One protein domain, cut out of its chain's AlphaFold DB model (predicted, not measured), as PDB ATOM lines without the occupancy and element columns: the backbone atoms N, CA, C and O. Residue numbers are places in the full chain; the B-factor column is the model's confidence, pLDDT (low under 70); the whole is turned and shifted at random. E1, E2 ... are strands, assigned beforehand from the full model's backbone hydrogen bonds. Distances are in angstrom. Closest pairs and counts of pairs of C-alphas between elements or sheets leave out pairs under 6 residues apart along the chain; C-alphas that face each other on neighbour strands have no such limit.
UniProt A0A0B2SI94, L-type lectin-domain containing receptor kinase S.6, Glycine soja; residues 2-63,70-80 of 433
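Overview. This is residues 2 to 63 and 70 to 80 of the 433 residues of the protein "L-type lectin-domain containing receptor kinase S.6" of Glycine soja (UniProt A0A0B2SI94). There is little regular structure here: a long loop, residues 35 to 63, runs out to a turn at residues 42 to 47 that sticks out, and folds back past two small strand pairs, E1 with E4 and the hairpin E2 and E3. The 73 printed residues hold no named helix and four strands, E1 to E4 in chain order, in two antiparallel sheets; the class is all strand, with 14 residues in named elements. The whole is a loose rod, radius of gyration of the C-alphas 16.2 A, spanning 54 by 24 by 23 A.

Arrangement. Look first at E1, residues 2 to 5, antiparallel to E4, residues 31 to 34, at 154 degrees, with N 3 and O 33 2.8 A apart. Next, E2, residues 9 to 11, and E3, residues 14 to 16, form a hairpin, with N 14 and O 11 3.1 A apart. E1 and E3 are apart.

Along the chain. Find C-alpha 2 at (-8.931, -31.658, 16.473), where E1 begins its 9.9 A; E2 spans 6.2 A and E3 6.3 A. E4 runs 10.4 A to C-alpha 34 at (-8.626, -35.696, 13.779).

Size, cuts and confidence. The C-alphas of Gln 44 and Pro 63, the two farthest apart, are 54.1 A apart. The link E3 to E4 is long. Residues 64 to 69 are not printed, a gap of 16.6 A between C-alphas 63 and 70. The model's pLDDT is under 70 in 32 residues, among them 2 to 12.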
ATOM      1  N   LEU A   2      -8.342 -31.634  17.827       51.41
ATOM      2  CA  LEU A   2      -8.931 -31.658  16.473       51.41
ATOM      3  C   LEU A   2      -8.386 -30.478  15.653       51.41
ATOM      4  O   LEU A   2      -8.176 -29.410  16.219       51.41
ATOM      5  N   CYS A   3      -8.153 -30.677  14.355       46.06
ATOM      6  CA  CYS A   3      -7.809 -29.613  13.414       46.06
ATOM      7  C   CYS A   3      -9.107 -29.154  12.755       46.06
ATOM      8  O   CYS A   3      -9.853 -29.984  12.229       46.06
ATOM      9  N   LEU A   4      -9.396 -27.859  12.814       50.47
ATOM     10  CA  LEU A   4     -10.638 -27.283  12.308       50.47
ATOM     11  C   LEU A   4     -10.323 -26.453  11.063       50.47
ATOM     12  O   LEU A   4      -9.352 -25.703  11.069       50.47
ATOM     13  N   PHE A   5     -11.134 -26.597  10.016       48.31
ATOM     14  CA  PHE A   5     -10.999 -25.837   8.773       48.31
ATOM     15  C   PHE A   5     -12.361 -25.273   8.371       48.31
ATOM     16  O   PHE A   5     -13.334 -26.032   8.302       48.31
ATOM     17  N   PHE A   6     -12.378 -23.978   8.033       50.91
ATOM     18  CA  PHE A   6     -13.555 -23.173   7.685       50.91
ATOM     19  C   PHE A   6     -14.599 -23.005   8.807       50.91
ATOM     20  O   PHE A   6     -14.882 -23.937   9.554       50.91
ATOM     21  N   PHE A   7     -15.155 -21.785   8.897       48.31
ATOM     22  CA  PHE A   7     -16.221 -21.293   9.794       48.31
ATOM     23  C   PHE A   7     -16.687 -22.263  10.890       48.31
ATOM     24  O   PHE A   7     -17.649 -23.013  10.721       48.31
ATOM     25  N   LEU A   8     -16.030 -22.196  12.050       51.88
ATOM     26  CA  LEU A   8     -16.333 -23.038  13.202       51.88
ATOM     27  C   LEU A   8     -16.288 -22.218  14.492       51.88
ATOM     28  O   LEU A   8     -15.289 -21.576  14.801       51.88
ATOM     29  N   PHE A   9     -17.373 -22.288  15.266       53.56
ATOM     30  CA  PHE A   9     -17.439 -21.747  16.622       53.56
ATOM     31  C   PHE A   9     -17.479 -22.901  17.618       53.56
ATOM     32  O   PHE A   9     -18.301 -23.815  17.493       53.56
ATOM     33  N   PHE A  10     -16.614 -22.844  18.630       52.50
ATOM     34  CA  PHE A  10     -16.757 -23.681  19.813       52.50
ATOM     35  C   PHE A  10     -17.843 -23.059  20.691       52.50
ATOM     36  O   PHE A  10     -17.713 -21.925  21.145       52.50
ATOM     37  N   THR A  11     -18.915 -23.800  20.943       55.69
ATOM     38  CA  THR A  11     -19.763 -23.529  22.109       55.69
ATOM     39  C   THR A  11     -19.394 -24.544  23.179       55.69
ATOM     40  O   THR A  11     -18.871 -25.608  22.850       55.69
ATOM     41  N   HIS A  12     -19.624 -24.228  24.454       50.03
ATOM     42  CA  HIS A  12     -19.025 -24.935  25.595       50.03
ATOM     43  C   HIS A  12     -19.229 -26.467  25.650       50.03
ATOM     44  O   HIS A  12     -18.596 -27.082  26.495       50.03
ATOM     45  N   ASN A  13     -20.033 -27.089  24.767       71.88
ATOM     46  CA  ASN A  13     -20.196 -28.547  24.647       71.88
ATOM     47  C   ASN A  13     -20.475 -29.076  23.214       71.88
ATOM     48  O   ASN A  13     -20.906 -30.220  23.072       71.88
ATOM     49  N   ALA A  14     -20.285 -28.292  22.143       73.06
ATOM     50  CA  ALA A  14     -20.622 -28.748  20.787       73.06
ATOM     51  C   ALA A  14     -19.730 -28.153  19.690       73.06
ATOM     52  O   ALA A  14     -19.278 -27.010  19.778       73.06
ATOM     53  N   ILE A  15     -19.530 -28.946  18.632       78.19
ATOM     54  CA  ILE A  15     -18.847 -28.555  17.397       78.19
ATOM     55  C   ILE A  15     -19.913 -28.138  16.380       78.19
ATOM     56  O   ILE A  15     -20.719 -28.967  15.952       78.19
ATOM     57  N   THR A  16     -19.907 -26.869  15.977       77.88
ATOM     58  CA  THR A  16     -20.845 -26.334  14.981       77.88
ATOM     59  C   THR A  16     -20.168 -26.257  13.617       77.88
ATOM     60  O   THR A  16     -19.323 -25.395  13.412       77.88
ATOM     61  N   LEU A  17     -20.537 -27.145  12.687       73.88
ATOM     62  CA  LEU A  17     -19.904 -27.242  11.361       73.88
ATOM     63  C   LEU A  17     -20.392 -26.202  10.340       73.88
ATOM     64  O   LEU A  17     -19.734 -26.000   9.333       73.88
ATOM     65  N   THR A  18     -21.548 -25.572  10.539       74.06
ATOM     66  CA  THR A  18     -22.103 -24.585   9.594       74.06
ATOM     67  C   THR A  18     -22.876 -23.515  10.352       74.06
ATOM     68  O   THR A  18     -23.552 -23.833  11.335       74.06
ATOM     69  N   THR A  19     -22.825 -22.261   9.902       64.56
ATOM     70  CA  THR A  19     -23.535 -21.141  10.541       64.56
ATOM     71  C   THR A  19     -24.999 -21.065  10.106       64.56
ATOM     72  O   THR A  19     -25.358 -21.378   8.971       64.56
ATOM     73  N   GLN A  20     -25.872 -20.625  11.016       60.06
ATOM     74  CA  GLN A  20     -27.269 -20.338  10.700       60.06
ATOM     75  C   GLN A  20     -27.377 -18.901  10.177       60.06
ATOM     76  O   GLN A  20     -27.265 -17.952  10.949       60.06
ATOM     77  N   HIS A  21     -27.596 -18.730   8.873       58.53
ATOM     78  CA  HIS A  21     -27.875 -17.414   8.300       58.53
ATOM     79  C   HIS A  21     -29.372 -17.078   8.334       58.53
ATOM     80  O   HIS A  21     -30.235 -17.946   8.185       58.53
ATOM     81  N   SER A  22     -29.678 -15.790   8.510       51.03
ATOM     82  CA  SER A  22     -31.036 -15.231   8.426       51.03
ATOM     83  C   SER A  22     -31.575 -15.191   6.989       51.03
ATOM     84  O   SER A  22     -32.790 -15.173   6.787       51.03
ATOM     85  N   THR A  23     -30.692 -15.232   5.989       51.31
ATOM     86  CA  THR A  23     -31.003 -15.226   4.554       51.31
ATOM     87  C   THR A  23     -30.337 -16.412   3.851       51.31
ATOM     88  O   THR A  23     -29.242 -16.828   4.219       51.31
ATOM     89  N   CYS A  24     -30.983 -16.972   2.824       52.91
ATOM     90  CA  CYS A  24     -30.534 -18.196   2.140       52.91
ATOM     91  C   CYS A  24     -29.357 -17.997   1.161       52.91
ATOM     92  O   CYS A  24     -29.172 -18.783   0.234       52.91
ATOM     93  N   SER A  25     -28.596 -16.914   1.320       46.53
ATOM     94  CA  SER A  25     -27.681 -16.405   0.291       46.53
ATOM     95  C   SER A  25     -26.224 -16.835   0.476       46.53
ATOM     96  O   SER A  25     -25.407 -16.555  -0.397       46.53
ATOM     97  N   SER A  26     -25.876 -17.504   1.579       52.91
ATOM     98  CA  SER A  26     -24.517 -17.986   1.840       52.91
ATOM     99  C   SER A  26     -24.471 -19.511   1.882       52.91
ATOM    100  O   SER A  26     -25.190 -20.172   2.632       52.91
ATOM    101  N   SER A  27     -23.594 -20.087   1.062       57.09
ATOM    102  CA  SER A  27     -23.194 -21.480   1.220       57.09
ATOM    103  C   SER A  27     -22.174 -21.569   2.351       57.09
ATOM    104  O   SER A  27     -21.108 -20.967   2.269       57.09
ATOM    105  N   SER A  28     -22.514 -22.311   3.404       62.66
ATOM    106  CA  SER A  28     -21.614 -22.602   4.522       62.66
ATOM    107  C   SER A  28     -21.136 -24.050   4.418       62.66
ATOM    108  O   SER A  28     -21.944 -24.964   4.267       62.66
ATOM    109  N   ILE A  29     -19.821 -24.249   4.481       69.75
ATOM    110  CA  ILE A  29     -19.167 -25.559   4.536       69.75
ATOM    111  C   ILE A  29     -18.182 -25.489   5.699       69.75
ATOM    112  O   ILE A  29     -17.338 -24.596   5.717       69.75
ATOM    113  N   GLY A  30     -18.251 -26.435   6.631       69.81
ATOM    114  CA  GLY A  30     -17.234 -26.587   7.670       69.81
ATOM    115  C   GLY A  30     -16.812 -28.035   7.825       69.81
ATOM    116  O   GLY A  30     -17.583 -28.970   7.580       69.81
ATOM    117  N   ARG A  31     -15.541 -28.219   8.186       75.00
ATOM    118  CA  ARG A  31     -14.909 -29.533   8.313       75.00
ATOM    119  C   ARG A  31     -14.124 -29.614   9.620       75.00
ATOM    120  O   ARG A  31     -13.468 -28.661  10.035       75.00
ATOM    121  N   ALA A  32     -14.147 -30.789  10.236       74.62
ATOM    122  CA  ALA A  32     -13.343 -31.097  11.411       74.62
ATOM    123  C   ALA A  32     -12.558 -32.388  11.166       74.62
ATOM    124  O   ALA A  32     -13.134 -33.403  10.776       74.62
ATOM    125  N   PHE A  33     -11.249 -32.349  11.411       73.62
ATOM    126  CA  PHE A  33     -10.356 -33.492  11.246       73.62
ATOM    127  C   PHE A  33      -9.710 -33.889  12.566       73.62
ATOM    128  O   PHE A  33      -9.372 -33.058  13.413       73.62
ATOM    129  N   PHE A  34      -9.487 -35.189  12.724       70.31
ATOM    130  CA  PHE A  34      -8.626 -35.696  13.779       70.31
ATOM    131  C   PHE A  34      -7.163 -35.401  13.425       70.31
ATOM    132  O   PHE A  34      -6.723 -35.726  12.328       70.31
ATOM    133  N   ILE A  35      -6.426 -34.747  14.334       61.47
ATOM    134  CA  ILE A  35      -5.071 -34.228  14.052       61.47
ATOM    135  C   ILE A  35      -4.072 -35.344  13.754       61.47
ATOM    136  O   ILE A  35      -3.138 -35.144  12.984       61.47
ATOM    137  N   TYR A  36      -4.243 -36.508  14.373       69.12
ATOM    138  CA  TYR A  36      -3.264 -37.580  14.274       69.12
ATOM    139  C   TYR A  36      -3.662 -38.570  13.175       69.12
ATOM    140  O   TYR A  36      -4.745 -39.153  13.263       69.12
ATOM    141  N   PRO A  37      -2.811 -38.800  12.158       72.94
ATOM    142  CA  PRO A  37      -3.079 -39.800  11.135       72.94
ATOM    143  C   PRO A  37      -3.348 -41.172  11.756       72.94
ATOM    144  O   PRO A  37      -2.587 -41.652  12.599       72.94
ATOM    145  N   VAL A  38      -4.427 -41.816  11.321       78.69
ATOM    146  CA  VAL A  38      -4.786 -43.162  11.773       78.69
ATOM    147  C   VAL A  38      -4.220 -44.174  10.785       78.69
ATOM    148  O   VAL A  38      -4.527 -44.141   9.593       78.69
ATOM    149  N   ARG A  39      -3.376 -45.088  11.276       81.06
ATOM    150  CA  ARG A  39      -2.799 -46.157  10.455       81.06
ATOM    151  C   ARG A  39      -3.815 -47.285  10.292       81.06
ATOM    152  O   ARG A  39      -3.996 -48.084  11.204       81.06
ATOM    153  N   PHE A  40      -4.452 -47.352   9.124       83.81
ATOM    154  CA  PHE A  40      -5.431 -48.403   8.819       83.81
ATOM    155  C   PHE A  40      -4.825 -49.688   8.248       83.81
ATOM    156  O   PHE A  40      -5.438 -50.748   8.351       83.81
ATOM    157  N   LEU A  41      -3.638 -49.584   7.652       84.31
ATOM    158  CA  LEU A  41      -2.916 -50.682   7.024       84.31
ATOM    159  C   LEU A  41      -1.489 -50.716   7.569       84.31
ATOM    160  O   LEU A  41      -0.812 -49.684   7.605       84.31
ATOM    161  N   ASP A  42      -1.032 -51.894   7.980       81.31
ATOM    162  CA  ASP A  42       0.378 -52.129   8.262       81.31
ATOM    163  C   ASP A  42       1.100 -52.554   6.971       81.31
ATOM    164  O   ASP A  42       0.830 -53.642   6.460       81.31
ATOM    165  N   PRO A  43       2.019 -51.732   6.429       75.12
ATOM    166  CA  PRO A  43       2.705 -52.044   5.178       75.12
ATOM    167  C   PRO A  43       3.633 -53.262   5.280       75.12
ATOM    168  O   PRO A  43       3.939 -53.860   4.254       75.12
ATOM    169  N   GLN A  44       4.074 -53.647   6.484       82.88
ATOM    170  CA  GLN A  44       4.974 -54.793   6.655       82.88
ATOM    171  C   GLN A  44       4.227 -56.130   6.653       82.88
ATOM    172  O   GLN A  44       4.735 -57.132   6.158       82.88
ATOM    173  N   THR A  45       3.012 -56.152   7.202       88.25
ATOM    174  CA  THR A  45       2.207 -57.376   7.353       88.25
ATOM    175  C   THR A  45       0.991 -57.418   6.430       88.25
ATOM    176  O   THR A  45       0.264 -58.411   6.423       88.25
ATOM    177  N   ASN A  46       0.741 -56.342   5.676       84.81
ATOM    178  CA  ASN A  46      -0.451 -56.120   4.854       84.81
ATOM    179  C   ASN A  46      -1.774 -56.341   5.618       84.81
ATOM    180  O   ASN A  46      -2.798 -56.706   5.040       84.81
ATOM    181  N   SER A  47      -1.743 -56.159   6.941       86.75
ATOM    182  CA  SER A  47      -2.887 -56.386   7.821       86.75
ATOM    183  C   SER A  47      -3.668 -55.091   8.018       86.75
ATOM    184  O   SER A  47      -3.084 -54.027   8.239       86.75
ATOM    185  N   THR A  48      -4.996 -55.176   7.942       89.44
ATOM    186  CA  THR A  48      -5.901 -54.044   8.160       89.44
ATOM    187  C   THR A  48      -6.410 -54.014   9.596       89.44
ATOM    188  O   THR A  48      -6.618 -55.051  10.228       89.44
ATOM    189  N   VAL A  49      -6.639 -52.813  10.124       86.31
ATOM    190  CA  VAL A  49      -7.268 -52.630  11.439       86.31
ATOM    191  C   VAL A  49      -8.776 -52.441  11.286       86.31
ATOM    192  O   VAL A  49      -9.254 -51.839  10.323       86.31
ATOM    193  N   SER A  50      -9.535 -52.923  12.264       89.00
ATOM    194  CA  SER A  50     -10.948 -52.561  12.414       89.00
ATOM    195  C   SER A  50     -11.068 -51.296  13.263       89.00
ATOM    196  O   SER A  50     -10.286 -51.105  14.194       89.00
ATOM    197  N   PHE A  51     -12.051 -50.444  12.976       87.44
ATOM    198  CA  PHE A  51     -12.321 -49.246  13.772       87.44
ATOM    199  C   PHE A  51     -13.812 -49.121  14.095       87.44
ATOM    200  O   PHE A  51     -14.664 -49.658  13.389       87.44
ATOM    201  N   SER A  52     -14.114 -48.386  15.164       89.44
ATOM    202  CA  SER A  52     -15.467 -47.980  15.538       89.44
ATOM    203  C   SER A  52     -15.464 -46.493  15.872       89.44
ATOM    204  O   SER A  52     -14.522 -45.993  16.487       89.44
ATOM    205  N   CYS A  53     -16.503 -45.780  15.445       84.88
ATOM    206  CA  CYS A  53     -16.692 -44.363  15.717       84.88
ATOM    207  C   CYS A  53     -18.153 -44.123  16.098       84.88
ATOM    208  O   CYS A  53     -19.062 -44.556  15.390       84.88
ATOM    209  N   HIS A  54     -18.369 -43.416  17.205       88.94
ATOM    210  CA  HIS A  54     -19.687 -42.981  17.646       88.94
ATOM    211  C   HIS A  54     -19.678 -41.472  17.851       88.94
ATOM    212  O   HIS A  54     -18.810 -40.934  18.539       88.94
ATOM    213  N   PHE A  55     -20.661 -40.799  17.264       85.94
ATOM    214  CA  PHE A  55     -20.884 -39.373  17.437       85.94
ATOM    215  C   PHE A  55     -22.383 -39.084  17.461       85.94
ATOM    216  O   PHE A  55     -23.179 -39.794  16.845       85.94
ATOM    217  N   SER A  56     -22.749 -38.021  18.168       87.94
ATOM    218  CA  SER A  56     -24.106 -37.480  18.197       87.94
ATOM    219  C   SER A  56     -24.110 -36.151  17.458       87.94
ATOM    220  O   SER A  56     -23.204 -35.340  17.643       87.94
ATOM    221  N   PHE A  57     -25.121 -35.920  16.628       87.56
ATOM    222  CA  PHE A  57     -25.269 -34.672  15.889       87.56
ATOM    223  C   PHE A  57     -26.734 -34.237  15.855       87.56
ATOM    224  O   PHE A  57     -27.644 -35.061  15.935       87.56
ATOM    225  N   SER A  58     -26.941 -32.933  15.691       83.00
ATOM    226  CA  SER A  58     -28.253 -32.318  15.509       83.00
ATOM    227  C   SER A  58     -28.181 -31.396  14.308       83.00
ATOM    228  O   SER A  58     -27.242 -30.613  14.193       83.00
ATOM    229  N   ILE A  59     -29.173 -31.459  13.423       80.75
ATOM    230  CA  ILE A  59     -29.248 -30.537  12.292       80.75
ATOM    231  C   ILE A  59     -30.491 -29.658  12.464       80.75
ATOM    232  O   ILE A  59     -31.627 -30.131  12.357       80.75
ATOM    233  N   LEU A  60     -30.279 -28.365  12.702       75.94
ATOM    234  CA  LEU A  60     -31.332 -27.379  12.968       75.94
ATOM    235  C   LEU A  60     -31.837 -26.763  11.655       75.94
ATOM    236  O   LEU A  60     -31.041 -26.330  10.824       75.94
ATOM    237  N   SER A  61     -33.144 -26.837  11.389       67.31
ATOM    238  CA  SER A  61     -33.738 -26.319  10.142       67.31
ATOM    239  C   SER A  61     -34.238 -24.898  10.363       67.31
ATOM    240  O   SER A  61     -34.912 -24.646  11.359       67.31
ATOM    241  N   SER A  62     -33.970 -23.993   9.420       64.94
ATOM    242  CA  SER A  62     -34.628 -22.684   9.381       64.94
ATOM    243  C   SER A  62     -35.836 -22.743   8.440       64.94
ATOM    244  O   SER A  62     -35.692 -23.249   7.325       64.94
ATOM    245  N   PRO A  63     -37.012 -22.203   8.811       62.94
ATOM    246  CA  PRO A  63     -38.176 -22.157   7.923       62.94
ATOM    247  C   PRO A  63     -37.934 -21.337   6.643       62.94
ATOM    248  O   PRO A  63     -38.638 -21.534   5.657       62.94
ATOM    249  N   GLY A  70     -26.382 -31.943   3.767       76.62
ATOM    250  CA  GLY A  70     -26.162 -33.094   4.644       76.62
ATOM    251  C   GLY A  70     -24.921 -32.979   5.524       76.62
ATOM    252  O   GLY A  70     -24.297 -31.926   5.613       76.62
ATOM    253  N   LEU A  71     -24.586 -34.085   6.191       81.69
ATOM    254  CA  LEU A  71     -23.379 -34.267   6.996       81.69
ATOM    255  C   LEU A  71     -22.745 -35.605   6.612       81.69
ATOM    256  O   LEU A  71     -23.452 -36.605   6.485       81.69
ATOM    257  N   ALA A  72     -21.422 -35.629   6.454       83.25
ATOM    258  CA  ALA A  72     -20.671 -36.829   6.103       83.25
ATOM    259  C   ALA A  72     -19.551 -37.099   7.115       83.25
ATOM    260  O   ALA A  72     -18.869 -36.179   7.564       83.25
ATOM    261  N   PHE A  73     -19.344 -38.378   7.437       84.19
ATOM    262  CA  PHE A  73     -18.132 -38.866   8.094       84.19
ATOM    263  C   PHE A  73     -17.205 -39.448   7.024       84.19
ATOM    264  O   PHE A  73     -17.643 -40.259   6.208       84.19
ATOM    265  N   LEU A  74     -15.938 -39.036   7.022       80.31
ATOM    266  CA  LEU A  74     -14.972 -39.397   5.988       80.31
ATOM    267  C   LEU A  74     -13.684 -39.939   6.604       80.31
ATOM    268  O   LEU A  74     -13.159 -39.383   7.566       80.31
ATOM    269  N   ILE A  75     -13.138 -40.975   5.969       80.19
ATOM    270  CA  ILE A  75     -11.749 -41.405   6.137       80.19
ATOM    271  C   ILE A  75     -11.018 -41.071   4.844       80.19
ATOM    272  O   ILE A  75     -11.449 -41.481   3.768       80.19
ATOM    273  N   ALA A  76      -9.921 -40.327   4.950       72.50
ATOM    274  CA  ALA A  76      -9.136 -39.909   3.802       72.50
ATOM    275  C   ALA A  76      -7.641 -39.968   4.101       72.50
ATOM    276  O   ALA A  76      -7.212 -39.769   5.236       72.50
ATOM    277  N   SER A  77      -6.853 -40.224   3.059       63.66
ATOM    278  CA  SER A  77      -5.390 -40.283   3.119       63.66
ATOM    279  C   SER A  77      -4.725 -38.904   3.166       63.66
ATOM    280  O   SER A  77      -3.524 -38.824   3.403       63.66
ATOM    281  N   SER A  78      -5.476 -37.822   2.932       57.75
ATOM    282  CA  SER A  78      -4.968 -36.449   2.920       57.75
ATOM    283  C   SER A  78      -6.026 -35.456   3.416       57.75
ATOM    284  O   SER A  78      -7.212 -35.619   3.134       57.75
ATOM    285  N   THR A  79      -5.593 -34.414   4.129       53.19
ATOM    286  CA  THR A  79      -6.440 -33.335   4.670       53.19
ATOM    287  C   THR A  79      -6.775 -32.166   3.719       53.19
ATOM    288  O   THR A  79      -7.769 -31.490   3.998       53.19
ATOM    289  N   PRO A  80      -6.060 -31.882   2.602       52.81
ATOM    290  CA  PRO A  80      -6.430 -30.780   1.723       52.81
ATOM    291  C   PRO A  80      -7.538 -31.213   0.755       52.81
ATOM    292  O   PRO A  80      -7.295 -31.880  -0.248       52.81
TER     293      PRO A  80